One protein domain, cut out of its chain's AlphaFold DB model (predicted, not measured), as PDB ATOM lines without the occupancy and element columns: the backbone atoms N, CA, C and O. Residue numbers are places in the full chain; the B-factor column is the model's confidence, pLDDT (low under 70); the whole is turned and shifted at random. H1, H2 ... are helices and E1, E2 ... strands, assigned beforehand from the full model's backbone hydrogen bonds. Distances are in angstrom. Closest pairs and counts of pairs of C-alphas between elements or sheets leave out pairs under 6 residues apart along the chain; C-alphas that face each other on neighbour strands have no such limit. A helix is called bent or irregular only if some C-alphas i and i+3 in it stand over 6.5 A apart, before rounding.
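AT A GLANCE: This is residues 25 to 37 and 59 to 136 of the 270 residues of the protein "TFIIIC_sub6 domain-containing protein" of Chiloscyllium punctatum (UniProt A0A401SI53). A small sheet, curled like part of a barrel and strongly twisted, is built along one long bent strand, E4; its first part pairs with E3, beside which E2 lies, and its last part pairs with E5 in a hairpin that reaches away to the far end of the domain. E1 runs inside the curve near E4, and short H1 comes just before E2. The printed part has 91 residues, with E1, H1, E2, E3, E4 and E5 in that order, 45 residues in named elements, under half; the class is mostly strand. The antiparallel sheet has the order E2, E3, E4, E5; the whole is loose, with a radius of gyration of the C-alphas of 15.7 A, and spans 48 by 30 by 22 A.

HOW THE PARTS SIT: E4, residues 99 to 118, bends by 116 degrees at residue 102. Its residues 99 to 102 pair with E3, residues 93 to 96, as a hairpin, N 101 to O 94 being 2.8 A. Its residues 113 to 118 pair with E5, residues 130 to 136, another hairpin, N 118 to O 130 being 2.7 A. E2, residues 81 to 85, forms a hairpin with E3, N 95 to O 83 being 2.8 A; these four strands form a meander, each the antiparallel neighbour of the one before. E1, residues 63 to 67, pairs with no named strand; its closest C-alpha to E4 is that of Val 63, 7.8 A from Cys 112. H1, residues 74 to 77, is not on the sheet, but only just, with 4 pairs of C-alphas within 10 A; it is too short for an O i to N i+4 pair, and its one O i to N i+3 pair is within hydrogen-bond range. Residues 25 to 26 pair antiparallel with residues 81 to 82 of E2.

IN THESE COORDINATES: E1 begins at C-alpha 63 (169.729, 118.248, 128.756). E4 measures 31.9 A and E5 18.0 A, ending at C-alpha 136 (164.659, 111.268, 124.049).

THE WHOLE: The C-alphas of Glu 90 and Glu 124, the two farthest apart, are 49.3 A apart. Residues 38 to 58 are not printed; C-alphas 37 and 59 are 11.8 A apart across the cut. The link from E4 to E5 is long, 11 residues. The pLDDT is under 70 at residues 25 to 37 and 119 to 128.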
ATOM      1  N   ILE A  25     162.574 131.401 131.920       40.22
ATOM      2  CA  ILE A  25     162.269 129.976 131.981       40.22
ATOM      3  C   ILE A  25     162.163 129.625 133.461       40.22
ATOM      4  O   ILE A  25     163.105 129.831 134.228       40.22
ATOM      5  N   ASP A  26     160.997 129.128 133.857       32.78
ATOM      6  CA  ASP A  26     160.746 128.664 135.216       32.78
ATOM      7  C   ASP A  26     161.301 127.234 135.346       32.78
ATOM      8  O   ASP A  26     160.772 126.276 134.786       32.78
ATOM      9  N   CYS A  27     162.413 127.102 136.061       34.16
ATOM     10  CA  CYS A  27     163.132 125.867 136.345       34.16
ATOM     11  C   CYS A  27     162.741 125.246 137.691       34.16
ATOM     12  O   CYS A  27     163.523 125.329 138.627       34.16
ATOM     13  N   ALA A  28     161.571 124.617 137.836       34.78
ATOM     14  CA  ALA A  28     161.176 123.956 139.092       34.78
ATOM     15  C   ALA A  28     162.185 122.879 139.564       34.78
ATOM     16  O   ALA A  28     162.470 121.919 138.857       34.78
ATOM     17  N   GLY A  29     162.719 123.051 140.773       30.48
ATOM     18  CA  GLY A  29     163.633 122.162 141.476       30.48
ATOM     19  C   GLY A  29     162.941 121.389 142.599       30.48
ATOM     20  O   GLY A  29     162.010 121.892 143.232       30.48
ATOM     21  N   GLY A  30     163.457 120.182 142.844       32.78
ATOM     22  CA  GLY A  30     163.080 119.283 143.936       32.78
ATOM     23  C   GLY A  30     162.591 117.927 143.427       32.78
ATOM     24  O   GLY A  30     161.461 117.819 142.968       32.78
ATOM     25  N   ASP A  31     163.460 116.925 143.561       30.02
ATOM     26  CA  ASP A  31     163.334 115.513 143.176       30.02
ATOM     27  C   ASP A  31     163.450 115.238 141.669       30.02
ATOM     28  O   ASP A  31     162.572 115.573 140.885       30.02
ATOM     29  N   TYR A  32     164.599 114.644 141.319       36.31
ATOM     30  CA  TYR A  32     165.221 114.227 140.045       36.31
ATOM     31  C   TYR A  32     164.427 114.124 138.722       36.31
ATOM     32  O   TYR A  32     165.065 114.019 137.679       36.31
ATOM     33  N   THR A  33     163.102 114.227 138.694       44.31
ATOM     34  CA  THR A  33     162.266 114.313 137.489       44.31
ATOM     35  C   THR A  33     160.907 114.957 137.808       44.31
ATOM     36  O   THR A  33     159.903 114.250 137.876       44.31
ATOM     37  N   ARG A  34     160.801 116.284 137.999       33.62
ATOM     38  CA  ARG A  34     159.476 116.928 138.161       33.62
ATOM     39  C   ARG A  34     159.267 118.199 137.332       33.62
ATOM     40  O   ARG A  34     159.844 119.246 137.572       33.62
ATOM     41  N   ARG A  35     158.363 118.025 136.362       37.56
ATOM     42  CA  ARG A  35     157.423 118.948 135.704       37.56
ATOM     43  C   ARG A  35     157.876 120.381 135.402       37.56
ATOM     44  O   ARG A  35     157.702 121.303 136.191       37.56
ATOM     45  N   TRP A  36     158.229 120.559 134.135       32.78
ATOM     46  CA  TRP A  36     158.279 121.842 133.451       32.78
ATOM     47  C   TRP A  36     156.904 122.101 132.838       32.78
ATOM     48  O   TRP A  36     156.438 121.335 131.995       32.78
ATOM     49  N   LYS A  37     156.225 123.150 133.291       28.64
ATOM     50  CA  LYS A  37     155.145 123.778 132.531       28.64
ATOM     51  C   LYS A  37     155.612 125.181 132.208       28.64
ATOM     52  O   LYS A  37     155.439 126.095 133.005       28.64
ATOM     53  N   GLU A  59     157.807 120.507 120.461       78.19
ATOM     54  CA  GLU A  59     158.619 120.802 121.647       78.19
ATOM     55  C   GLU A  59     159.958 120.040 121.609       78.19
ATOM     56  O   GLU A  59     159.991 118.807 121.570       78.19
ATOM     57  N   GLN A  60     161.088 120.752 121.704       80.12
ATOM     58  CA  GLN A  60     162.415 120.136 121.812       80.12
ATOM     59  C   GLN A  60     162.975 120.234 123.236       80.12
ATOM     60  O   GLN A  60     163.177 121.324 123.769       80.12
ATOM     61  N   LEU A  61     163.299 119.083 123.837       85.94
ATOM     62  CA  LEU A  61     163.982 119.012 125.129       85.94
ATOM     63  C   LEU A  61     165.494 118.814 124.943       85.94
ATOM     64  O   LEU A  61     165.947 117.955 124.183       85.94
ATOM     65  N   VAL A  62     166.276 119.594 125.690       89.12
ATOM     66  CA  VAL A  62     167.742 119.525 125.741       89.12
ATOM     67  C   VAL A  62     168.173 119.327 127.192       89.12
ATOM     68  O   VAL A  62     167.630 119.960 128.098       89.12
ATOM     69  N   VAL A  63     169.151 118.450 127.421       91.50
ATOM     70  CA  VAL A  63     169.729 118.248 128.756       91.50
ATOM     71  C   VAL A  63     170.768 119.333 129.020       91.50
ATOM     72  O   VAL A  63     171.701 119.486 128.238       91.50
ATOM     73  N   VAL A  64     170.635 120.067 130.124       93.50
ATOM     74  CA  VAL A  64     171.606 121.096 130.524       93.50
ATOM     75  C   VAL A  64     172.524 120.547 131.611       93.50
ATOM     76  O   VAL A  64     172.056 120.118 132.663       93.50
ATOM     77  N   GLU A  65     173.833 120.598 131.381       92.25
ATOM     78  CA  GLU A  65     174.850 120.205 132.358       92.25
ATOM     79  C   GLU A  65     175.563 121.446 132.894       92.25
ATOM     80  O   GLU A  65     176.179 122.191 132.136       92.25
ATOM     81  N   LEU A  66     175.495 121.677 134.206       92.50
ATOM     82  CA  LEU A  66     176.127 122.831 134.842       92.50
ATOM     83  C   LEU A  66     177.469 122.452 135.468       92.50
ATOM     84  O   LEU A  66     177.542 121.575 136.324       92.50
ATOM     85  N   SER A  67     178.516 123.190 135.113       92.00
ATOM     86  CA  SER A  67     179.861 123.043 135.674       92.00
ATOM     87  C   SER A  67     180.317 124.318 136.395       92.00
ATOM     88  O   SER A  67     179.884 125.433 136.088       92.00
ATOM     89  N   GLY A  68     181.193 124.165 137.393       90.44
ATOM     90  CA  GLY A  68     181.684 125.283 138.214       90.44
ATOM     91  C   GLY A  68     180.744 125.701 139.356       90.44
ATOM     92  O   GLY A  68     180.885 126.794 139.918       90.44
ATOM     93  N   ILE A  69     179.786 124.841 139.707       89.56
ATOM     94  CA  ILE A  69     178.970 124.970 140.916       89.56
ATOM     95  C   ILE A  69     179.738 124.357 142.091       89.56
ATOM     96  O   ILE A  69     180.206 123.228 142.011       89.56
ATOM     97  N   ILE A  70     179.864 125.118 143.179       88.19
ATOM     98  CA  ILE A  70     180.543 124.673 144.408       88.19
ATOM     99  C   ILE A  70     179.530 124.118 145.420       88.19
ATOM    100  O   ILE A  70     179.851 123.231 146.201       88.19
ATOM    101  N   ASP A  71     178.310 124.657 145.415       88.19
ATOM    102  CA  ASP A  71     177.240 124.268 146.331       88.19
ATOM    103  C   ASP A  71     176.405 123.135 145.707       88.19
ATOM    104  O   ASP A  71     175.723 123.390 144.714       88.19
ATOM    105  N   PRO A  72     176.431 121.900 146.242       84.31
ATOM    106  CA  PRO A  72     175.676 120.782 145.672       84.31
ATOM    107  C   PRO A  72     174.161 121.030 145.678       84.31
ATOM    108  O   PRO A  72     173.455 120.540 144.801       84.31
ATOM    109  N   ASP A  73     173.669 121.869 146.593       87.25
ATOM    110  CA  ASP A  73     172.252 122.228 146.686       87.25
ATOM    111  C   ASP A  73     171.920 123.493 145.883       87.25
ATOM    112  O   ASP A  73     170.860 124.091 146.076       87.25
ATOM    113  N   PHE A  74     172.823 123.960 145.014       87.88
ATOM    114  CA  PHE A  74     172.663 125.218 144.282       87.88
ATOM    115  C   PHE A  74     171.297 125.315 143.602       87.88
ATOM    116  O   PHE A  74     170.588 126.296 143.809       87.88
ATOM    117  N   LEU A  75     170.899 124.284 142.853       85.50
ATOM    118  CA  LEU A  75     169.616 124.265 142.148       85.50
ATOM    119  C   LEU A  75     168.416 124.195 143.101       85.50
ATOM    120  O   LEU A  75     167.404 124.823 142.824       85.50
ATOM    121  N   LEU A  76     168.550 123.513 144.243       85.12
ATOM    122  CA  LEU A  76     167.499 123.424 145.266       85.12
ATOM    123  C   LEU A  76     167.264 124.762 145.980       85.12
ATOM    124  O   LEU A  76     166.155 125.057 146.419       85.12
ATOM    125  N   LYS A  77     168.316 125.576 146.116       86.06
ATOM    126  CA  LYS A  77     168.270 126.906 146.746       86.06
ATOM    127  C   LYS A  77     167.811 128.000 145.783       86.06
ATOM    128  O   LYS A  77     167.438 129.089 146.227       86.06
ATOM    129  N   CYS A  78     167.881 127.750 144.478       82.00
ATOM    130  CA  CYS A  78     167.430 128.699 143.473       82.00
ATOM    131  C   CYS A  78     165.902 128.784 143.474       82.00
ATOM    132  O   CYS A  78     165.204 127.819 143.758       82.00
ATOM    133  N   ARG A  79     165.363 129.950 143.109       78.19
ATOM    134  CA  ARG A  79     163.909 130.173 143.000       78.19
ATOM    135  C   ARG A  79     163.278 129.490 141.801       78.19
ATOM    136  O   ARG A  79     162.212 129.906 141.370       78.19
ATOM    137  N   ASN A  80     163.938 128.474 141.269       73.12
ATOM    138  CA  ASN A  80     163.434 127.756 140.133       73.12
ATOM    139  C   ASN A  80     163.184 128.657 138.920       73.12
ATOM    140  O   ASN A  80     162.168 128.552 138.256       73.12
ATOM    141  N   GLU A  81     164.099 129.584 138.657       84.56
ATOM    142  CA  GLU A  81     164.018 130.527 137.545       84.56
ATOM    143  C   GLU A  81     165.407 130.639 136.922       84.56
ATOM    144  O   GLU A  81     166.415 130.777 137.631       84.56
ATOM    145  N   CYS A  82     165.470 130.625 135.596       88.31
ATOM    146  CA  CYS A  82     166.654 131.018 134.856       88.31
ATOM    147  C   CYS A  82     166.311 132.001 133.735       88.31
ATOM    148  O   CYS A  82     165.173 132.135 133.279       88.31
ATOM    149  N   LYS A  83     167.333 132.733 133.303       92.81
ATOM    150  CA  LYS A  83     167.277 133.578 132.111       92.81
ATOM    151  C   LYS A  83     168.246 133.015 131.105       92.81
ATOM    152  O   LYS A  83     169.394 132.771 131.469       92.81
ATOM    153  N   ILE A  84     167.809 132.885 129.863       93.81
ATOM    154  CA  ILE A  84     168.673 132.462 128.769       93.81
ATOM    155  C   ILE A  84     168.680 133.551 127.702       93.81
ATOM    156  O   ILE A  84     167.657 134.175 127.419       93.81
ATOM    157  N   VAL A  85     169.857 133.810 127.145       94.31
ATOM    158  CA  VAL A  85     170.071 134.715 126.019       94.31
ATOM    159  C   VAL A  85     170.818 133.951 124.935       94.31
ATOM    160  O   VAL A  85     171.824 133.309 125.227       94.31
ATOM    161  N   GLY A  86     170.332 134.045 123.697       93.25
ATOM    162  CA  GLY A  86     170.979 133.436 122.535       93.25
ATOM    163  C   GLY A  86     170.879 131.912 122.495       93.25
ATOM    164  O   GLY A  86     171.861 131.258 122.167       93.25
ATOM    165  N   ILE A  87     169.724 131.334 122.845       90.81
ATOM    166  CA  ILE A  87     169.475 129.878 122.753       90.81
ATOM    167  C   ILE A  87     169.581 129.339 121.312       90.81
ATOM    168  O   ILE A  87     169.771 128.153 121.087       90.81
ATOM    169  N   ASP A  88     169.449 130.214 120.326       89.69
ATOM    170  CA  ASP A  88     169.617 129.954 118.898       89.69
ATOM    171  C   ASP A  88     171.066 130.151 118.418       89.69
ATOM    172  O   ASP A  88     171.374 129.926 117.249       89.69
ATOM    173  N   THR A  89     171.963 130.575 119.308       92.31
ATOM    174  CA  THR A  89     173.380 130.805 119.004       92.31
ATOM    175  C   THR A  89     174.231 129.626 119.449       92.31
ATOM    176  O   THR A  89     173.833 128.857 120.313       92.31
ATOM    177  N   GLU A  90     175.451 129.512 118.926       91.50
ATOM    178  CA  GLU A  90     176.398 128.472 119.355       91.50
ATOM    179  C   GLU A  90     176.844 128.627 120.822       91.50
ATOM    180  O   GLU A  90     177.277 127.653 121.439       91.50
ATOM    181  N   GLN A  91     176.734 129.842 121.378       93.69
ATOM    182  CA  GLN A  91     177.219 130.209 122.712       93.69
ATOM    183  C   GLN A  91     176.128 130.897 123.554       93.69
ATOM    184  O   GLN A  91     176.215 132.101 123.826       93.69
ATOM    185  N   PRO A  92     175.087 130.166 123.991       94.06
ATOM    186  CA  PRO A  92     174.033 130.739 124.813       94.06
ATOM    187  C   PRO A  92     174.568 131.147 126.187       94.06
ATOM    188  O   PRO A  92     175.420 130.482 126.775       94.06
ATOM    189  N   ILE A  93     174.013 132.212 126.754       95.00
ATOM    190  CA  ILE A  93     174.301 132.636 128.126       95.00
ATOM    191  C   ILE A  93     173.106 132.324 129.007       95.00
ATOM    192  O   ILE A  93     171.990 132.751 128.714       95.00
ATOM    193  N   MET A  94     173.345 131.640 130.124       94.50
ATOM    194  CA  MET A  94     172.325 131.351 131.124       94.50
ATOM    195  C   MET A  94     172.666 131.998 132.465       94.50
ATOM    196  O   MET A  94     173.783 131.893 132.961       94.50
ATOM    197  N   GLN A  95     171.683 132.634 133.094       93.75
ATOM    198  CA  GLN A  95     171.783 133.117 134.465       93.75
ATOM    199  C   GLN A  95     170.815 132.347 135.362       93.75
ATOM    200  O   GLN A  95     169.609 132.352 135.119       93.75
ATOM    201  N   VAL A  96     171.345 131.758 136.434       92.38
ATOM    202  CA  VAL A  96     170.579 131.098 137.500       92.38
ATOM    203  C   VAL A  96     170.967 131.754 138.825       92.38
ATOM    204  O   VAL A  96     172.141 131.747 139.206       92.38
ATOM    205  N   ASP A  97     170.000 132.375 139.507       90.50
ATOM    206  CA  ASP A  97     170.236 133.237 140.679       90.50
ATOM    207  C   ASP A  97     171.380 134.253 140.431       90.50
ATOM    208  O   ASP A  97     171.281 135.132 139.563       90.50
ATOM    209  N   ARG A  98     172.490 134.134 141.172       88.50
ATOM    210  CA  ARG A  98     173.664 135.017 141.079       88.50
ATOM    211  C   ARG A  98     174.757 134.494 140.147       88.50
ATOM    212  O   ARG A  98     175.756 135.184 139.955       88.50
ATOM    213  N   CYS A  99     174.614 133.288 139.603       92.12
ATOM    214  CA  CYS A  99     175.624 132.683 138.741       92.12
ATOM    215  C   CYS A  99     175.283 132.896 137.268       92.12
ATOM    216  O   CYS A  99     174.133 132.747 136.856       92.12
ATOM    217  N   VAL A 100     176.309 133.222 136.485       94.81
ATOM    218  CA  VAL A 100     176.237 133.335 135.027       94.81
ATOM    219  C   VAL A 100     177.032 132.184 134.425       94.81
ATOM    220  O   VAL A 100     178.112 131.848 134.915       94.81
ATOM    221  N   PHE A 101     176.488 131.580 133.381       95.31
ATOM    222  CA  PHE A 101     177.042 130.436 132.679       95.31
ATOM    223  C   PHE A 101     177.096 130.727 131.184       95.31
ATOM    224  O   PHE A 101     176.177 131.341 130.640       95.31
ATOM    225  N   ALA A 102     178.167 130.279 130.541       96.12
ATOM    226  CA  ALA A 102     178.319 130.287 129.095       96.12
ATOM    227  C   ALA A 102     178.203 128.856 128.568       96.12
ATOM    228  O   ALA A 102     178.849 127.945 129.100       96.12
ATOM    229  N   GLY A 103     177.345 128.677 127.574       95.50
ATOM    230  CA  GLY A 103     176.956 127.391 127.027       95.50
ATOM    231  C   GLY A 103     177.732 127.014 125.775       95.50
ATOM    232  O   GLY A 103     178.156 127.881 125.019       95.50
ATOM    233  N   GLU A 104     177.876 125.714 125.559       95.25
ATOM    234  CA  GLU A 104     178.339 125.089 124.320       95.25
ATOM    235  C   GLU A 104     177.443 123.867 124.065       95.25
ATOM    236  O   GLU A 104     177.203 123.069 124.979       95.25
ATOM    237  N   TYR A 105     176.910 123.725 122.850       93.38
ATOM    238  CA  TYR A 105     176.133 122.541 122.471       93.38
ATOM    239  C   TYR A 105     177.064 121.356 122.197       93.38
ATOM    240  O   TYR A 105     178.080 121.499 121.521       93.38
ATOM    241  N   GLU A 106     176.700 120.184 122.706       91.44
ATOM    242  CA  GLU A 106     177.433 118.933 122.537       91.44
ATOM    243  C   GLU A 106     176.460 117.820 122.134       91.44
ATOM    244  O   GLU A 106     175.414 117.632 122.764       91.44
ATOM    245  N   ASP A 107     176.818 117.058 121.103       86.69
ATOM    246  CA  ASP A 107     176.109 115.832 120.748       86.69
ATOM    247  C   ASP A 107     176.671 114.676 121.584       86.69
ATOM    248  O   ASP A 107     177.865 114.370 121.534       86.69
ATOM    249  N   VAL A 108     175.823 114.028 122.385       80.00
ATOM    250  CA  VAL A 108     176.253 112.924 123.248       80.00
ATOM    251  C   VAL A 108     176.385 111.625 122.459       80.00
ATOM    252  O   VAL A 108     175.549 111.288 121.620       80.00
ATOM    253  N   LEU A 109     177.413 110.835 122.784       85.75
ATOM    254  CA  LEU A 109     177.509 109.447 122.335       85.75
ATOM    255  C   LEU A 109     176.479 108.606 123.099       85.75
ATOM    256  O   LEU A 109     176.741 108.122 124.199       85.75
ATOM    257  N   GLY A 110     175.286 108.469 122.527       88.38
ATOM    258  CA  GLY A 110     174.175 107.734 123.120       88.38
ATOM    259  C   GLY A 110     172.865 108.500 123.003       88.38
ATOM    260  O   GLY A 110     172.646 109.273 122.073       88.38
ATOM    261  N   THR A 111     171.949 108.254 123.931       90.06
ATOM    262  CA  THR A 111     170.635 108.897 123.934       90.06
ATOM    263  C   THR A 111     170.184 109.109 125.370       90.06
ATOM    264  O   THR A 111     170.102 108.164 126.153       90.06
ATOM    265  N   CYS A 112     169.886 110.353 125.722       89.44
ATOM    266  CA  CYS A 112     169.257 110.696 126.985       89.44
ATOM    267  C   CYS A 112     167.754 110.449 126.861       89.44
ATOM    268  O   CYS A 112     167.099 111.046 126.010       89.44
ATOM    269  N   VAL A 113     167.206 109.586 127.710       92.06
ATOM    270  CA  VAL A 113     165.771 109.277 127.761       92.06
ATOM    271  C   VAL A 113     165.156 110.014 128.946       92.06
ATOM    272  O   VAL A 113     165.670 109.927 130.060       92.06
ATOM    273  N   ILE A 114     164.072 110.748 128.709       89.69
ATOM    274  CA  ILE A 114     163.420 111.607 129.700       89.69
ATOM    275  C   ILE A 114     162.062 111.006 130.060       89.69
ATOM    276  O   ILE A 114     161.231 110.733 129.188       89.69
ATOM    277  N   PHE A 115     161.835 110.837 131.361       90.88
ATOM    278  CA  PHE A 115     160.578 110.365 131.931       90.88
ATOM    279  C   PHE A 115     159.940 111.465 132.782       90.88
ATOM    280  O   PHE A 115     160.629 112.208 133.479       90.88
ATOM    281  N   GLU A 116     158.618 111.553 132.731       88.25
ATOM    282  CA  GLU A 116     157.815 112.347 133.652       88.25
ATOM    283  C   GLU A 116     157.244 111.453 134.744       88.25
ATOM    284  O   GLU A 116     156.746 110.360 134.474       88.25
ATOM    285  N   GLU A 117     157.274 111.937 135.979       84.12
ATOM    286  CA  GLU A 117     156.568 111.289 137.072       84.12
ATOM    287  C   GLU A 117     155.055 111.519 136.942       84.12
ATOM    288  O   GLU A 117     154.570 112.656 136.916       84.12
ATOM    289  N   ALA A 118     154.308 110.424 136.846       79.00
ATOM    290  CA  ALA A 118     152.862 110.389 136.892       79.00
ATOM    291  C   ALA A 118     152.406 110.104 138.332       79.00
ATOM    292  O   ALA A 118     152.798 109.120 138.965       79.00
ATOM    293  N   PHE A 119     151.557 110.991 138.845       67.81
ATOM    294  CA  PHE A 119     150.871 110.822 140.121       67.81
ATOM    295  C   PHE A 119     149.524 110.164 139.850       67.81
ATOM    296  O   PHE A 119     148.491 110.826 139.908       67.81
ATOM    297  N   GLU A 120     149.534 108.888 139.483       65.25
ATOM    298  CA  GLU A 120     148.314 108.091 139.557       65.25
ATOM    299  C   GLU A 120     148.187 107.616 141.011       65.25
ATOM    300  O   GLU A 120     149.071 106.900 141.488       65.25
ATOM    301  N   PRO A 121     147.167 108.062 141.765       57.19
ATOM    302  CA  PRO A 121     146.956 107.609 143.129       57.19
ATOM    303  C   PRO A 121     146.413 106.179 143.083       57.19
ATOM    304  O   PRO A 121     145.202 105.969 143.094       57.19
ATOM    305  N   ASP A 122     147.302 105.195 142.992       61.19
ATOM    306  CA  ASP A 122     146.937 103.799 143.198       61.19
ATOM    307  C   ASP A 122     146.835 103.539 144.715       61.19
ATOM    308  O   ASP A 122     147.842 103.636 145.423       61.19
ATOM    309  N   PRO A 123     145.634 103.252 145.253       61.09
ATOM    310  CA  PRO A 123     145.438 103.022 146.681       61.09
ATOM    311  C   PRO A 123     146.108 101.739 147.202       61.09
ATOM    312  O   PRO A 123     146.131 101.543 148.418       61.09
ATOM    313  N   GLU A 124     146.635 100.870 146.330       65.12
ATOM    314  CA  GLU A 124     147.303  99.615 146.708       65.12
ATOM    315  C   GLU A 124     148.825  99.623 146.494       65.12
ATOM    316  O   GLU A 124     149.509  98.709 146.964       65.12
ATOM    317  N   SER A 125     149.387 100.644 145.837       58.88
ATOM    318  CA  SER A 125     150.828 100.718 145.594       58.88
ATOM    319  C   SER A 125     151.518 101.598 146.638       58.88
ATOM    320  O   SER A 125     151.332 102.813 146.665       58.88
ATOM    321  N   GLU A 126     152.337 100.987 147.492       60.47
ATOM    322  CA  GLU A 126     153.273 101.702 148.364       60.47
ATOM    323  C   GLU A 126     154.178 102.626 147.532       60.47
ATOM    324  O   GLU A 126     154.996 102.131 146.757       60.47
ATOM    325  N   ASP A 127     154.013 103.945 147.702       65.56
ATOM    326  CA  ASP A 127     154.963 105.059 147.507       65.56
ATOM    327  C   ASP A 127     155.919 105.030 146.293       65.56
ATOM    328  O   ASP A 127     156.947 105.714 146.284       65.56
ATOM    329  N   LYS A 128     155.623 104.260 145.243       69.12
ATOM    330  CA  LYS A 128     156.479 104.151 144.060       69.12
ATOM    331  C   LYS A 128     156.005 105.118 142.980       69.12
ATOM    332  O   LYS A 128     154.889 104.965 142.485       69.12
ATOM    333  N   PRO A 129     156.847 106.082 142.567       73.19
ATOM    334  CA  PRO A 129     156.489 107.009 141.506       73.19
ATOM    335  C   PRO A 129     156.288 106.247 140.193       73.19
ATOM    336  O   PRO A 129     157.182 105.527 139.741       73.19
ATOM    337  N   SER A 130     155.117 106.396 139.570       83.06
ATOM    338  CA  SER A 130     154.894 105.860 138.227       83.06
ATOM    339  C   SER A 130     155.591 106.769 137.209       83.06
ATOM    340  O   SER A 130     155.496 107.989 137.300       83.06
ATOM    341  N   LEU A 131     156.354 106.204 136.272       87.19
ATOM    342  CA  LEU A 131     157.130 106.976 135.295       87.19
ATOM    343  C   LEU A 131     156.544 106.800 133.895       87.19
ATOM    344  O   LEU A 131     156.362 105.679 133.422       87.19
ATOM    345  N   LYS A 132     156.294 107.913 133.205       90.56
ATOM    346  CA  LYS A 132     155.825 107.954 131.822       90.56
ATOM    347  C   LYS A 132     156.937 108.469 130.920       90.56
ATOM    348  O   LYS A 132     157.482 109.543 131.151       90.56
ATOM    349  N   TYR A 133     157.265 107.717 129.876       90.44
ATOM    350  CA  TYR A 133     158.214 108.174 128.863       90.44
ATOM    351  C   TYR A 133     157.698 109.458 128.191       90.44
ATOM    352  O   TYR A 133     156.552 109.494 127.736       90.44
ATOM    353  N   LYS A 134     158.540 110.499 128.144       87.81
ATOM    354  CA  LYS A 134     158.229 111.779 127.498       87.81
ATOM    355  C   LYS A 134     158.911 111.883 126.141       87.81
ATOM    356  O   LYS A 134     158.244 112.035 125.126       87.81
ATOM    357  N   CYS A 135     160.238 111.808 126.126       89.50
ATOM    358  CA  CYS A 135     161.026 111.986 124.912       89.50
ATOM    359  C   CYS A 135     162.448 111.446 125.086       89.50
ATOM    360  O   CYS A 135     162.848 111.002 126.166       89.50
ATOM    361  N   HIS A 136     163.232 111.529 124.019       91.12
ATOM    362  CA  HIS A 136     164.659 111.268 124.049       91.12
ATOM    363  C   HIS A 136     165.419 112.350 123.281       91.12
ATOM    364  O   HIS A 136     164.872 112.986 122.385       91.12
TER     365      HIS A 136